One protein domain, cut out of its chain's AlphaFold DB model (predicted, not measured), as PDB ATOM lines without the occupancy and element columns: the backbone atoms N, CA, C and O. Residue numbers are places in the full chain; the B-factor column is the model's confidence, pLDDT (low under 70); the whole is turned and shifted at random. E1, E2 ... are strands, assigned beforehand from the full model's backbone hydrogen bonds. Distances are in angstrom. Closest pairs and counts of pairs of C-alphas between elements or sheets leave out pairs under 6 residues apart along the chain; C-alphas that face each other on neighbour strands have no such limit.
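AT A GLANCE: This is residues 409 to 509 of the 609 residues of an uncharacterized protein of Opitutae bacterium (UniProt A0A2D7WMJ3). A strongly twisted sheet of six strands curls like part of a barrel, and the stretch after E1 partly bridges its open side, residues 414 to 415 pairing with E2. A smaller sheet, E5 - E4 - E8, sits toward one end, and the long link 448 to 468 makes the far end of the longest axis. The printed part has 101 residues with nine named strands, E1 to E9 along the chain, and no named helix: all strand, though under half of the residues, 42, are in them. The large sheet runs E1 - E9 - E3 - E6 - E7 - E2, and both sheets are antiparallel. The whole is compact, with a radius of gyration of the C-alphas of 13.3 A, spanning 40 by 26 by 19 A.

HOW THE PARTS SIT: Look first at E6, residues 476 to 482: its residues 476 to 479 pair with E3, residues 437 to 441, with N 438 and O 478 at 2.8 A. Its residues 480 to 482 pair with E7, residues 487 to 494, in a hairpin, with N 489 and O 481 at 2.8 A. E7 bends by 89 degrees at residue 491. Beside E7 find the edge strand E2, residues 422 to 426, with N 425 and O 488 at 2.8 A. Beside E3 find E9, residues 506 to 508, with N 439 and O 508 at 2.8 A, then the edge strand E1, residues 409 to 411, with N 410 and O 507 at 3.0 A. E3 runs on into E4, residues 444 to 447, at 78 degrees. E4 forms a hairpin with E5, residues 469 to 471, with N 470 and O 445 at 2.9 A; its other neighbour is E8, residues 497 to 500, with N 498 and O 446 at 2.8 A.

IN THESE COORDINATES: Find C-alpha 409, where E1 begins, at (41.701, 30.976, 28.362). E6 runs 17.4 A from C-alpha 476 at (49.006, 31.530, 16.023); E7 runs 16.1 A, E3 13.3 A and E2 13.0 A. E9 ends at C-alpha 508, (44.634, 30.417, 25.612).

THE WHOLE: The C-alphas farthest apart, of Gly 431 and Asn 458, are 41.3 A apart. The link from E4 to E5 is long, 21 residues. The printed part has no cut, its mean pLDDT is 94.2, and no printed residue is under 70.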
ATOM      1  N   SER A 409      42.285  30.949  29.702       94.38
ATOM      2  CA  SER A 409      41.701  30.976  28.362       94.38
ATOM      3  C   SER A 409      40.437  31.827  28.353       94.38
ATOM      4  O   SER A 409      39.816  32.047  29.396       94.38
ATOM      5  N   GLY A 410      40.043  32.306  27.175       95.19
ATOM      6  CA  GLY A 410      38.873  33.164  27.045       95.19
ATOM      7  C   GLY A 410      38.298  33.226  25.637       95.19
ATOM      8  O   GLY A 410      38.866  32.730  24.660       95.19
ATOM      9  N   VAL A 411      37.114  33.832  25.550       96.50
ATOM     10  CA  VAL A 411      36.402  34.081  24.293       96.50
ATOM     11  C   VAL A 411      36.851  35.406  23.708       96.50
ATOM     12  O   VAL A 411      36.902  36.407  24.420       96.50
ATOM     13  N   ILE A 412      37.141  35.421  22.411       97.25
ATOM     14  CA  ILE A 412      37.435  36.654  21.686       97.25
ATOM     15  C   ILE A 412      36.127  37.209  21.137       97.25
ATOM     16  O   ILE A 412      35.415  36.522  20.404       97.25
ATOM     17  N   THR A 413      35.807  38.449  21.496       96.50
ATOM     18  CA  THR A 413      34.589  39.132  21.035       96.50
ATOM     19  C   THR A 413      34.860  40.128  19.915       96.50
ATOM     20  O   THR A 413      33.932  40.491  19.196       96.50
ATOM     21  N   SER A 414      36.108  40.579  19.762       96.69
ATOM     22  CA  SER A 414      36.530  41.470  18.680       96.69
ATOM     23  C   SER A 414      38.033  41.350  18.420       96.69
ATOM     24  O   SER A 414      38.804  41.091  19.348       96.69
ATOM     25  N   ILE A 415      38.424  41.551  17.162       97.00
ATOM     26  CA  ILE A 415      39.805  41.622  16.676       97.00
ATOM     27  C   ILE A 415      39.887  42.871  15.794       97.00
ATOM     28  O   ILE A 415      39.076  43.011  14.876       97.00
ATOM     29  N   SER A 416      40.817  43.786  16.079       96.56
ATOM     30  CA  SER A 416      41.003  44.994  15.263       96.56
ATOM     31  C   SER A 416      41.722  44.700  13.941       96.56
ATOM     32  O   SER A 416      42.466  43.723  13.819       96.56
ATOM     33  N   ASN A 417      41.515  45.568  12.949       94.31
ATOM     34  CA  ASN A 417      42.150  45.475  11.633       94.31
ATOM     35  C   ASN A 417      42.542  46.864  11.096       94.31
ATOM     36  O   ASN A 417      42.173  47.252   9.992       94.31
ATOM     37  N   GLU A 418      43.297  47.627  11.883       93.81
ATOM     38  CA  GLU A 418      43.653  49.010  11.550       93.81
ATOM     39  C   GLU A 418      44.897  49.104  10.645       93.81
ATOM     40  O   GLU A 418      45.710  48.177  10.531       93.81
ATOM     41  N   ILE A 419      45.037  50.232   9.941       92.12
ATOM     42  CA  ILE A 419      46.164  50.493   9.033       92.12
ATOM     43  C   ILE A 419      47.442  50.724   9.846       92.12
ATOM     44  O   ILE A 419      47.520  51.678  10.611       92.12
ATOM     45  N   ASN A 420      48.476  49.913   9.595       88.50
ATOM     46  CA  ASN A 420      49.794  50.007  10.243       88.50
ATOM     47  C   ASN A 420      49.762  49.936  11.781       88.50
ATOM     48  O   ASN A 420      50.694  50.405  12.431       88.50
ATOM     49  N   GLU A 421      48.718  49.344  12.356       92.31
ATOM     50  CA  GLU A 421      48.656  49.045  13.783       92.31
ATOM     51  C   GLU A 421      48.575  47.538  13.990       92.31
ATOM     52  O   GLU A 421      47.989  46.810  13.178       92.31
ATOM     53  N   ASP A 422      49.163  47.068  15.088       95.38
ATOM     54  CA  ASP A 422      49.043  45.662  15.429       95.38
ATOM     55  C   ASP A 422      47.631  45.321  15.910       95.38
ATOM     56  O   ASP A 422      46.854  46.167  16.367       95.38
ATOM     57  N   ILE A 423      47.316  44.036  15.833       96.94
ATOM     58  CA  ILE A 423      46.025  43.491  16.216       96.94
ATOM     59  C   ILE A 423      45.775  43.707  17.711       96.94
ATOM     60  O   ILE A 423      46.566  43.305  18.564       96.94
ATOM     61  N   ILE A 424      44.609  44.263  18.029       97.62
ATOM     62  CA  ILE A 424      44.057  44.361  19.376       97.62
ATOM     63  C   ILE A 424      42.938  43.335  19.501       97.62
ATOM     64  O   ILE A 424      41.958  43.349  18.752       97.62
ATOM     65  N   ILE A 425      43.076  42.457  20.485       97.62
ATOM     66  CA  ILE A 425      42.080  41.470  20.872       97.62
ATOM     67  C   ILE A 425      41.238  42.042  22.006       97.62
ATOM     68  O   ILE A 425      41.769  42.535  22.999       97.62
ATOM     69  N   THR A 426      39.917  41.936  21.875       97.56
ATOM     70  CA  THR A 426      38.977  42.215  22.968       97.56
ATOM     71  C   THR A 426      38.453  40.906  23.546       97.56
ATOM     72  O   THR A 426      37.847  40.093  22.838       97.56
ATOM     73  N   SER A 427      38.679  40.710  24.840       96.69
ATOM     74  CA  SER A 427      38.185  39.590  25.633       96.69
ATOM     75  C   SER A 427      37.999  40.043  27.076       96.69
ATOM     76  O   SER A 427      38.969  40.375  27.753       96.69
ATOM     77  N   SER A 428      36.752  40.080  27.547       94.94
ATOM     78  CA  SER A 428      36.469  40.696  28.842       94.94
ATOM     79  C   SER A 428      37.040  39.898  30.015       94.94
ATOM     80  O   SER A 428      36.883  38.676  30.070       94.94
ATOM     81  N   GLY A 429      37.671  40.597  30.961       93.31
ATOM     82  CA  GLY A 429      38.203  40.013  32.190       93.31
ATOM     83  C   GLY A 429      39.301  38.978  31.956       93.31
ATOM     84  O   GLY A 429      39.369  37.998  32.694       93.31
ATOM     85  N   HIS A 430      40.146  39.170  30.939       92.75
ATOM     86  CA  HIS A 430      41.111  38.150  30.518       92.75
ATOM     87  C   HIS A 430      42.190  37.837  31.572       92.75
ATOM     88  O   HIS A 430      42.751  36.744  31.560       92.75
ATOM     89  N   GLY A 431      42.487  38.769  32.488       90.75
ATOM     90  CA  GLY A 431      43.388  38.536  33.629       90.75
ATOM     91  C   GLY A 431      44.861  38.302  33.262       90.75
ATOM     92  O   GLY A 431      45.612  37.754  34.064       90.75
ATOM     93  N   LEU A 432      45.270  38.702  32.056       92.88
ATOM     94  CA  LEU A 432      46.642  38.560  31.557       92.88
ATOM     95  C   LEU A 432      47.522  39.709  32.060       92.88
ATOM     96  O   LEU A 432      47.027  40.763  32.455       92.88
ATOM     97  N   THR A 433      48.836  39.513  31.985       91.94
ATOM     98  CA  THR A 433      49.845  40.560  32.213       91.94
ATOM     99  C   THR A 433      50.861  40.555  31.074       91.94
ATOM    100  O   THR A 433      50.932  39.579  30.325       91.94
ATOM    101  N   ASP A 434      51.640  41.628  30.945       92.06
ATOM    102  CA  ASP A 434      52.698  41.720  29.935       92.06
ATOM    103  C   ASP A 434      53.732  40.590  30.074       92.06
ATOM    104  O   ASP A 434      54.046  40.141  31.185       92.06
ATOM    105  N   GLY A 435      54.277  40.173  28.928       87.62
ATOM    106  CA  GLY A 435      55.349  39.180  28.825       87.62
ATOM    107  C   GLY A 435      54.888  37.738  28.606       87.62
ATOM    108  O   GLY A 435      55.732  36.865  28.438       87.62
ATOM    109  N   PHE A 436      53.580  37.464  28.596       92.81
ATOM    110  CA  PHE A 436      53.067  36.151  28.195       92.81
ATOM    111  C   PHE A 436      52.930  36.033  26.675       92.81
ATOM    112  O   PHE A 436      52.565  36.989  25.990       92.81
ATOM    113  N   ALA A 437      53.124  34.816  26.171       92.38
ATOM    114  CA  ALA A 437      52.674  34.423  24.844       92.38
ATOM    115  C   ALA A 437      51.277  33.784  24.910       92.38
ATOM    116  O   ALA A 437      50.983  32.958  25.780       92.38
ATOM    117  N   VAL A 438      50.406  34.154  23.975       94.88
ATOM    118  CA  VAL A 438      49.021  33.682  23.898       94.88
ATOM    119  C   VAL A 438      48.800  32.964  22.573       94.88
ATOM    120  O   VAL A 438      49.150  33.478  21.510       94.88
ATOM    121  N   LYS A 439      48.172  31.788  22.629       95.06
ATOM    122  CA  LYS A 439      47.684  31.073  21.452       95.06
ATOM    123  C   LYS A 439      46.283  31.556  21.091       95.06
ATOM    124  O   LYS A 439      45.353  31.405  21.883       95.06
ATOM    125  N   ILE A 440      46.125  32.066  19.879       95.56
ATOM    126  CA  ILE A 440      44.845  32.443  19.278       95.56
ATOM    127  C   ILE A 440      44.437  31.368  18.273       95.56
ATOM    128  O   ILE A 440      45.259  30.903  17.479       95.56
ATOM    129  N   PHE A 441      43.171  30.958  18.302       94.12
ATOM    130  CA  PHE A 441      42.645  29.955  17.379       94.12
ATOM    131  C   PHE A 441      41.152  30.152  17.104       94.12
ATOM    132  O   PHE A 441      40.413  30.739  17.900       94.12
ATOM    133  N   GLY A 442      40.702  29.634  15.958       92.62
ATOM    134  CA  GLY A 442      39.304  29.705  15.531       92.62
ATOM    135  C   GLY A 442      38.842  31.106  15.121       92.62
ATOM    136  O   GLY A 442      37.634  31.325  15.014       92.62
ATOM    137  N   ALA A 443      39.768  32.053  14.924       95.12
ATOM    138  CA  ALA A 443      39.464  33.394  14.441       95.12
ATOM    139  C   ALA A 443      39.376  33.405  12.911       95.12
ATOM    140  O   ALA A 443      40.336  33.065  12.219       95.12
ATOM    141  N   ARG A 444      38.233  33.837  12.382       95.56
ATOM    142  CA  ARG A 444      37.999  34.007  10.946       95.56
ATOM    143  C   ARG A 444      37.583  35.437  10.650       95.56
ATOM    144  O   ARG A 444      37.120  36.157  11.540       95.56
ATOM    145  N   GLY A 445      37.759  35.845   9.404       95.81
ATOM    146  CA  GLY A 445      37.388  37.180   8.968       95.81
ATOM    147  C   GLY A 445      37.228  37.307   7.461       95.81
ATOM    148  O   GLY A 445      37.578  36.400   6.708       95.81
ATOM    149  N   LEU A 446      36.704  38.451   7.031       96.38
ATOM    150  CA  LEU A 446      36.586  38.840   5.626       96.38
ATOM    151  C   LEU A 446      37.922  39.437   5.174       96.38
ATOM    152  O   LEU A 446      38.382  40.413   5.761       96.38
ATOM    153  N   LYS A 447      38.575  38.843   4.173       95.81
ATOM    154  CA  LYS A 447      39.920  39.223   3.708       95.81
ATOM    155  C   LYS A 447      39.964  40.694   3.290       95.81
ATOM    156  O   LYS A 447      39.123  41.139   2.511       95.81
ATOM    157  N   THR A 448      40.992  41.417   3.730       95.06
ATOM    158  CA  THR A 448      41.225  42.820   3.362       95.06
ATOM    159  C   THR A 448      42.563  43.027   2.661       95.06
ATOM    160  O   THR A 448      43.533  42.316   2.932       95.06
ATOM    161  N   ASN A 449      42.647  44.042   1.803       93.19
ATOM    162  CA  ASN A 449      43.912  44.496   1.221       93.19
ATOM    163  C   ASN A 449      44.724  45.382   2.193       93.19
ATOM    164  O   ASN A 449      44.340  45.605   3.342       93.19
ATOM    165  N   SER A 450      45.859  45.917   1.735       91.19
ATOM    166  CA  SER A 450      46.742  46.783   2.537       91.19
ATOM    167  C   SER A 450      46.096  48.100   2.984       91.19
ATOM    168  O   SER A 450      46.509  48.669   3.991       91.19
ATOM    169  N   ALA A 451      45.066  48.564   2.272       93.06
ATOM    170  CA  ALA A 451      44.257  49.724   2.638       93.06
ATOM    171  C   ALA A 451      43.030  49.356   3.497       93.06
ATOM    172  O   ALA A 451      42.186  50.215   3.730       93.06
ATOM    173  N   LYS A 452      42.932  48.096   3.947       93.62
ATOM    174  CA  LYS A 452      41.848  47.548   4.780       93.62
ATOM    175  C   LYS A 452      40.465  47.543   4.123       93.62
ATOM    176  O   LYS A 452      39.461  47.448   4.809       93.62
ATOM    177  N   ASN A 453      40.413  47.568   2.791       94.88
ATOM    178  CA  ASN A 453      39.172  47.327   2.052       94.88
ATOM    179  C   ASN A 453      38.989  45.824   1.816       94.88
ATOM    180  O   ASN A 453      39.968  45.140   1.488       94.88
ATOM    181  N   GLN A 454      37.760  45.321   1.935       95.75
ATOM    182  CA  GLN A 454      37.446  43.907   1.717       95.75
ATOM    183  C   GLN A 454      37.637  43.493   0.256       95.75
ATOM    184  O   GLN A 454      37.364  44.273  -0.658       95.75
ATOM    185  N   ILE A 455      38.117  42.265   0.035       95.81
ATOM    186  CA  ILE A 455      38.406  41.724  -1.300       95.81
ATOM    187  C   ILE A 455      37.826  40.320  -1.522       95.81
ATOM    188  O   ILE A 455      37.680  39.539  -0.579       95.81
ATOM    189  N   ASN A 456      37.525  39.991  -2.781       93.81
ATOM    190  CA  ASN A 456      37.063  38.664  -3.212       93.81
ATOM    191  C   ASN A 456      38.227  37.711  -3.589       93.81
ATOM    192  O   ASN A 456      39.404  38.039  -3.419       93.81
ATOM    193  N   GLU A 457      37.903  36.519  -4.108       92.06
ATOM    194  CA  GLU A 457      38.878  35.502  -4.562       92.06
ATOM    195  C   GLU A 457      39.815  35.994  -5.678       92.06
ATOM    196  O   GLU A 457      40.945  35.521  -5.778       92.06
ATOM    197  N   ASN A 458      39.374  36.975  -6.470       92.94
ATOM    198  CA  ASN A 458      40.138  37.581  -7.563       92.94
ATOM    199  C   ASN A 458      40.912  38.842  -7.128       92.94
ATOM    200  O   ASN A 458      41.433  39.557  -7.979       92.94
ATOM    201  N   GLU A 459      40.976  39.127  -5.822       89.88
ATOM    202  CA  GLU A 459      41.635  40.303  -5.228       89.88
ATOM    203  C   GLU A 459      40.999  41.662  -5.581       89.88
ATOM    204  O   GLU A 459      41.604  42.719  -5.380       89.88
ATOM    205  N   GLU A 460      39.752  41.662  -6.050       94.75
ATOM    206  CA  GLU A 460      39.005  42.886  -6.343       94.75
ATOM    207  C   GLU A 460      38.321  43.420  -5.084       94.75
ATOM    208  O   GLU A 460      37.800  42.646  -4.280       94.75
ATOM    209  N   VAL A 461      38.287  44.749  -4.930       96.31
ATOM    210  CA  VAL A 461      37.607  45.409  -3.806       96.31
ATOM    211  C   VAL A 461      36.095  45.235  -3.923       96.31
ATOM    212  O   VAL A 461      35.507  45.556  -4.956       96.31
ATOM    213  N   VAL A 462      35.473  44.766  -2.844       95.56
ATOM    214  CA  VAL A 462      34.028  44.537  -2.731       95.56
ATOM    215  C   VAL A 462      33.419  45.384  -1.614       95.56
ATOM    216  O   VAL A 462      34.133  46.041  -0.857       95.56
ATOM    217  N   ALA A 463      32.088  45.412  -1.548       93.06
ATOM    218  CA  ALA A 463      31.377  46.071  -0.461       93.06
ATOM    219  C   ALA A 463      31.576  45.320   0.866       93.06
ATOM    220  O   ALA A 463      31.754  44.100   0.882       93.06
ATOM    221  N   ASP A 464      31.505  46.054   1.976       90.44
ATOM    222  CA  ASP A 464      31.635  45.476   3.313       90.44
ATOM    223  C   ASP A 464      30.568  44.399   3.558       90.44
ATOM    224  O   ASP A 464      29.366  44.652   3.455       90.44
ATOM    225  N   GLY A 465      31.020  43.198   3.917       91.25
ATOM    226  CA  GLY A 465      30.194  42.009   4.130       91.25
ATOM    227  C   GLY A 465      30.325  40.955   3.028       91.25
ATOM    228  O   GLY A 465      30.064  39.785   3.300       91.25
ATOM    229  N   ASP A 466      30.788  41.339   1.835       92.62
ATOM    230  CA  ASP A 466      30.898  40.449   0.667       92.62
ATOM    231  C   ASP A 466      32.329  39.910   0.443       92.62
ATOM    232  O   ASP A 466      32.608  39.262  -0.569       92.62
ATOM    233  N   GLY A 467      33.263  40.190   1.361       92.62
ATOM    234  CA  GLY A 467      34.650  39.723   1.280       92.62
ATOM    235  C   GLY A 467      34.813  38.198   1.363       92.62
ATOM    236  O   GLY A 467      33.975  37.474   1.901       92.62
ATOM    237  N   LEU A 468      35.943  37.690   0.865       94.31
ATOM    238  CA  LEU A 468      36.299  36.275   0.990       94.31
ATOM    239  C   LEU A 468      36.550  35.912   2.461       94.31
ATOM    240  O   LEU A 468      37.386  36.534   3.117       94.31
ATOM    241  N   VAL A 469      35.888  34.871   2.965       95.44
ATOM    242  CA  VAL A 469      36.136  34.355   4.318       95.44
ATOM    243  C   VAL A 469      37.474  33.620   4.359       95.44
ATOM    244  O   VAL A 469      37.692  32.666   3.612       95.44
ATOM    245  N   VAL A 470      38.358  34.048   5.255       93.19
ATOM    246  CA  VAL A 470      39.685  33.462   5.470       93.19
ATOM    247  C   VAL A 470      39.955  33.249   6.954       93.19
ATOM    248  O   VAL A 470      39.357  33.901   7.818       93.19
ATOM    249  N   ASP A 471      40.899  32.363   7.258       93.75
ATOM    250  CA  ASP A 471      41.486  32.314   8.591       93.75
ATOM    251  C   ASP A 471      42.249  33.608   8.866       93.75
ATOM    252  O   ASP A 471      43.039  34.098   8.049       93.75
ATOM    253  N   SER A 472      41.985  34.185  10.036       94.00
ATOM    254  CA  SER A 472      42.613  35.436  10.426       94.00
ATOM    255  C   SER A 472      44.105  35.232  10.658       94.00
ATOM    256  O   SER A 472      44.533  34.252  11.272       94.00
ATOM    257  N   SER A 473      44.896  36.225  10.259       93.25
ATOM    258  CA  SER A 473      46.298  36.355  10.661       93.25
ATOM    259  C   SER A 473      46.470  36.404  12.180       93.25
ATOM    260  O   SER A 473      47.556  36.095  12.654       93.25
ATOM    261  N   ALA A 474      45.436  36.725  12.961       93.75
ATOM    262  CA  ALA A 474      45.515  36.661  14.417       93.75
ATOM    263  C   ALA A 474      45.778  35.241  14.950       93.75
ATOM    264  O   ALA A 474      46.267  35.121  16.066       93.75
ATOM    265  N   ASN A 475      45.438  34.179  14.201       93.44
ATOM    266  CA  ASN A 475      45.674  32.801  14.633       93.44
ATOM    267  C   ASN A 475      47.176  32.488  14.687       93.44
ATOM    268  O   ASN A 475      47.919  32.794  13.753       93.44
ATOM    269  N   GLY A 476      47.598  31.810  15.753       90.88
ATOM    270  CA  GLY A 476      49.006  31.530  16.023       90.88
ATOM    271  C   GLY A 476      49.356  31.738  17.491       90.88
ATOM    272  O   GLY A 476      48.470  31.886  18.334       90.88
ATOM    273  N   ILE A 477      50.650  31.712  17.799       91.06
ATOM    274  CA  ILE A 477      51.193  32.035  19.121       91.06
ATOM    275  C   ILE A 477      51.889  33.388  19.004       91.06
ATOM    276  O   ILE A 477      52.721  33.572  18.117       91.06
ATOM    277  N   HIS A 478      51.530  34.325  19.878       93.75
ATOM    278  CA  HIS A 478      52.023  35.699  19.832       93.75
ATOM    279  C   HIS A 478      52.374  36.193  21.228       93.75
ATOM    280  O   HIS A 478      51.615  35.955  22.169       93.75
ATOM    281  N   GLU A 479      53.483  36.920  21.357       93.31
ATOM    282  CA  GLU A 479      53.714  37.752  22.536       93.31
ATOM    283  C   GLU A 479      52.676  38.871  22.596       93.31
ATOM    284  O   GLU A 479      52.215  39.376  21.564       93.31
ATOM    285  N   ILE A 480      52.295  39.243  23.817       95.12
ATOM    286  CA  ILE A 480      51.247  40.231  24.032       95.12
ATOM    287  C   ILE A 480      51.698  41.416  24.879       95.12
ATOM    288  O   ILE A 480      52.544  41.307  25.768       95.12
ATOM    289  N   GLN A 481      51.029  42.539  24.635       95.69
ATOM    290  CA  GLN A 481      51.027  43.707  25.502       95.69
ATOM    291  C   GLN A 481      49.594  43.971  25.977       95.69
ATOM    292  O   GLN A 481      48.689  44.188  25.172       95.69
ATOM    293  N   VAL A 482      49.365  43.959  27.282       96.00
ATOM    294  CA  VAL A 482      48.068  44.241  27.896       96.00
ATOM    295  C   VAL A 482      47.793  45.740  27.847       96.00
ATOM    296  O   VAL A 482      48.631  46.559  28.219       96.00
ATOM    297  N   LEU A 483      46.600  46.109  27.381       95.94
ATOM    298  CA  LEU A 483      46.171  47.506  27.300       95.94
ATOM    299  C   LEU A 483      45.297  47.885  28.499       95.94
ATOM    300  O   LEU A 483      45.437  48.974  29.053       95.94
ATOM    301  N   ASP A 484      44.392  46.988  28.888       96.25
ATOM    302  CA  ASP A 484      43.483  47.137  30.024       96.25
ATOM    303  C   ASP A 484      42.937  45.758  30.459       96.25
ATOM    304  O   ASP A 484      43.493  44.734  30.087       96.25
ATOM    305  N   GLN A 485      41.888  45.711  31.288       95.12
ATOM    306  CA  GLN A 485      41.306  44.461  31.808       95.12
ATOM    307  C   GLN A 485      40.598  43.608  30.734       95.12
ATOM    308  O   GLN A 485      40.375  42.410  30.951       95.12
ATOM    309  N   ASP A 486      40.215  44.216  29.611       97.00
ATOM    310  CA  ASP A 486      39.394  43.593  28.573       97.00
ATOM    311  C   ASP A 486      40.106  43.527  27.211       97.00
ATOM    312  O   ASP A 486      39.558  42.960  26.261       97.00
ATOM    313  N   ARG A 487      41.304  44.111  27.079       97.44
ATOM    314  CA  ARG A 487      42.019  44.220  25.804       97.44
ATOM    315  C   ARG A 487      43.517  43.999  25.933       97.44
ATOM    316  O   ARG A 487      44.189  44.566  26.795       97.44
ATOM    317  N   PHE A 488      44.054  43.273  24.961       97.38
ATOM    318  CA  PHE A 488      45.489  43.088  24.776       97.38
ATOM    319  C   PHE A 488      45.855  43.147  23.292       97.38
ATOM    320  O   PHE A 488      45.044  42.864  22.413       97.38
ATOM    321  N   LYS A 489      47.089  43.544  23.023       96.88
ATOM    322  CA  LYS A 489      47.678  43.734  21.704       96.88
ATOM    323  C   LYS A 489      48.601  42.559  21.383       96.88
ATOM    324  O   LYS A 489      49.347  42.132  22.261       96.88
ATOM    325  N   LEU A 490      48.560  42.054  20.153       96.56
ATOM    326  CA  LEU A 490      49.518  41.069  19.638       96.56
ATOM    327  C   LEU A 490      50.739  41.819  19.096       96.56
ATOM    328  O   LEU A 490      50.576  42.704  18.263       96.56
ATOM    329  N   ILE A 491      51.941  41.512  19.572       93.75
ATOM    330  CA  ILE A 491      53.156  42.236  19.168       93.75
ATOM    331  C   ILE A 491      53.551  41.847  17.732       93.75
ATOM    332  O   ILE A 491      53.468  40.674  17.361       93.75
ATOM    333  N   ASP A 492      53.949  42.842  16.929       90.88
ATOM    334  CA  ASP A 492      54.440  42.704  15.548       90.88
ATOM    335  C   ASP A 492      53.500  41.923  14.611       90.88
ATOM    336  O   ASP A 492      53.926  41.205  13.696       90.88
ATOM    337  N   ARG A 493      52.184  42.048  14.831       93.25
ATOM    338  CA  ARG A 493      51.174  41.318  14.064       93.25
ATOM    339  C   ARG A 493      50.115  42.243  13.497       93.25
ATOM    340  O   ARG A 493      49.251  42.725  14.217       93.25
ATOM    341  N   LEU A 494      50.122  42.396  12.175       93.00
ATOM    342  CA  LEU A 494      49.133  43.185  11.438       93.00
ATOM    343  C   LEU A 494      47.934  42.334  11.010       93.00
ATOM    344  O   LEU A 494      48.101  41.222  10.507       93.00
ATOM    345  N   GLY A 495      46.731  42.897  11.142       92.38
ATOM    346  CA  GLY A 495      45.495  42.279  10.661       92.38
ATOM    347  C   GLY A 495      45.444  42.163   9.133       92.38
ATOM    348  O   GLY A 495      45.969  43.009   8.404       92.38
ATOM    349  N   ASN A 496      44.786  41.120   8.636       93.69
ATOM    350  CA  ASN A 496      44.570  40.859   7.207       93.69
ATOM    351  C   ASN A 496      43.085  40.666   6.858       93.69
ATOM    352  O   ASN A 496      42.766  40.297   5.726       93.69
ATOM    353  N   SER A 497      42.197  40.824   7.838       95.06
ATOM    354  CA  SER A 497      40.791  40.480   7.703       95.06
ATOM    355  C   SER A 497      39.929  41.218   8.720       95.06
ATOM    356  O   SER A 497      40.331  41.328   9.880       95.06
ATOM    357  N   ASP A 498      38.714  41.583   8.330       95.94
ATOM    358  CA  ASP A 498      37.704  42.109   9.245       95.94
ATOM    359  C   ASP A 498      37.053  40.968  10.020       95.94
ATOM    360  O   ASP A 498      36.610  39.975   9.439       95.94
ATOM    361  N   PHE A 499      37.022  41.084  11.345       96.56
ATOM    362  CA  PHE A 499      36.636  39.984  12.220       96.56
ATOM    363  C   PHE A 499      35.176  39.556  12.052       96.56
ATOM    364  O   PHE A 499      34.253  40.357  12.201       96.56
ATOM    365  N   LEU A 500      34.968  38.253  11.854       94.56
ATOM    366  CA  LEU A 500      33.651  37.630  11.879       94.56
ATOM    367  C   LEU A 500      33.424  36.972  13.241       94.56
ATOM    368  O   LEU A 500      34.014  35.941  13.568       94.56
ATOM    369  N   ASN A 501      32.538  37.560  14.048       91.56
ATOM    370  CA  ASN A 501      32.197  37.004  15.354       91.56
ATOM    371  C   ASN A 501      31.159  35.879  15.234       91.56
ATOM    372  O   ASN A 501      29.967  36.068  15.468       91.56
ATOM    373  N   GLU A 502      31.637  34.687  14.896       90.69
ATOM    374  CA  GLU A 502      30.827  33.466  14.807       90.69
ATOM    375  C   GLU A 502      30.877  32.636  16.103       90.69
ATOM    376  O   GLU A 502      30.403  31.502  16.160       90.69
ATOM    377  N   GLY A 503      31.479  33.182  17.166       89.81
ATOM    378  CA  GLY A 503      31.584  32.529  18.470       89.81
ATOM    379  C   GLY A 503      32.628  31.410  18.560       89.81
ATOM    380  O   GLY A 503      32.715  30.765  19.608       89.81
ATOM    381  N   THR A 504      33.447  31.196  17.528       92.06
ATOM    382  CA  THR A 504      34.516  30.176  17.486       92.06
ATOM    383  C   THR A 504      35.870  30.680  17.984       92.06
ATOM    384  O   THR A 504      36.671  29.879  18.457       92.06
ATOM    385  N   ALA A 505      36.119  31.991  17.926       95.81
ATOM    386  CA  ALA A 505      37.412  32.583  18.256       95.81
ATOM    387  C   ALA A 505      37.718  32.513  19.762       95.81
ATOM    388  O   ALA A 505      36.909  32.912  20.614       95.81
ATOM    389  N   ARG A 506      38.893  31.985  20.104       96.56
ATOM    390  CA  ARG A 506      39.360  31.791  21.481       96.56
ATOM    391  C   ARG A 506      40.827  32.168  21.600       96.56
ATOM    392  O   ARG A 506      41.580  32.105  20.629       96.56
ATOM    393  N   TRP A 507      41.222  32.500  22.820       96.31
ATOM    394  CA  TRP A 507      42.618  32.614  23.207       96.31
ATOM    395  C   TRP A 507      42.917  31.688  24.387       96.31
ATOM    396  O   TRP A 507      42.023  31.353  25.169       96.31
ATOM    397  N   SER A 508      44.168  31.258  24.512       95.62
ATOM    398  CA  SER A 508      44.634  30.417  25.612       95.62
ATOM    399  C   SER A 508      46.124  30.649  25.883       95.62
ATOM    400  O   SER A 508      46.916  30.823  24.964       95.62
ATOM    401  N   THR A 509      46.489  30.634  27.159       94.19
ATOM    402  CA  THR A 509      47.873  30.523  27.662       94.19
ATOM    403  C   THR A 509      48.153  29.120  28.201       94.19
ATOM    404  O   THR A 509      49.177  28.877  28.812       94.19
TER     405      THR A 509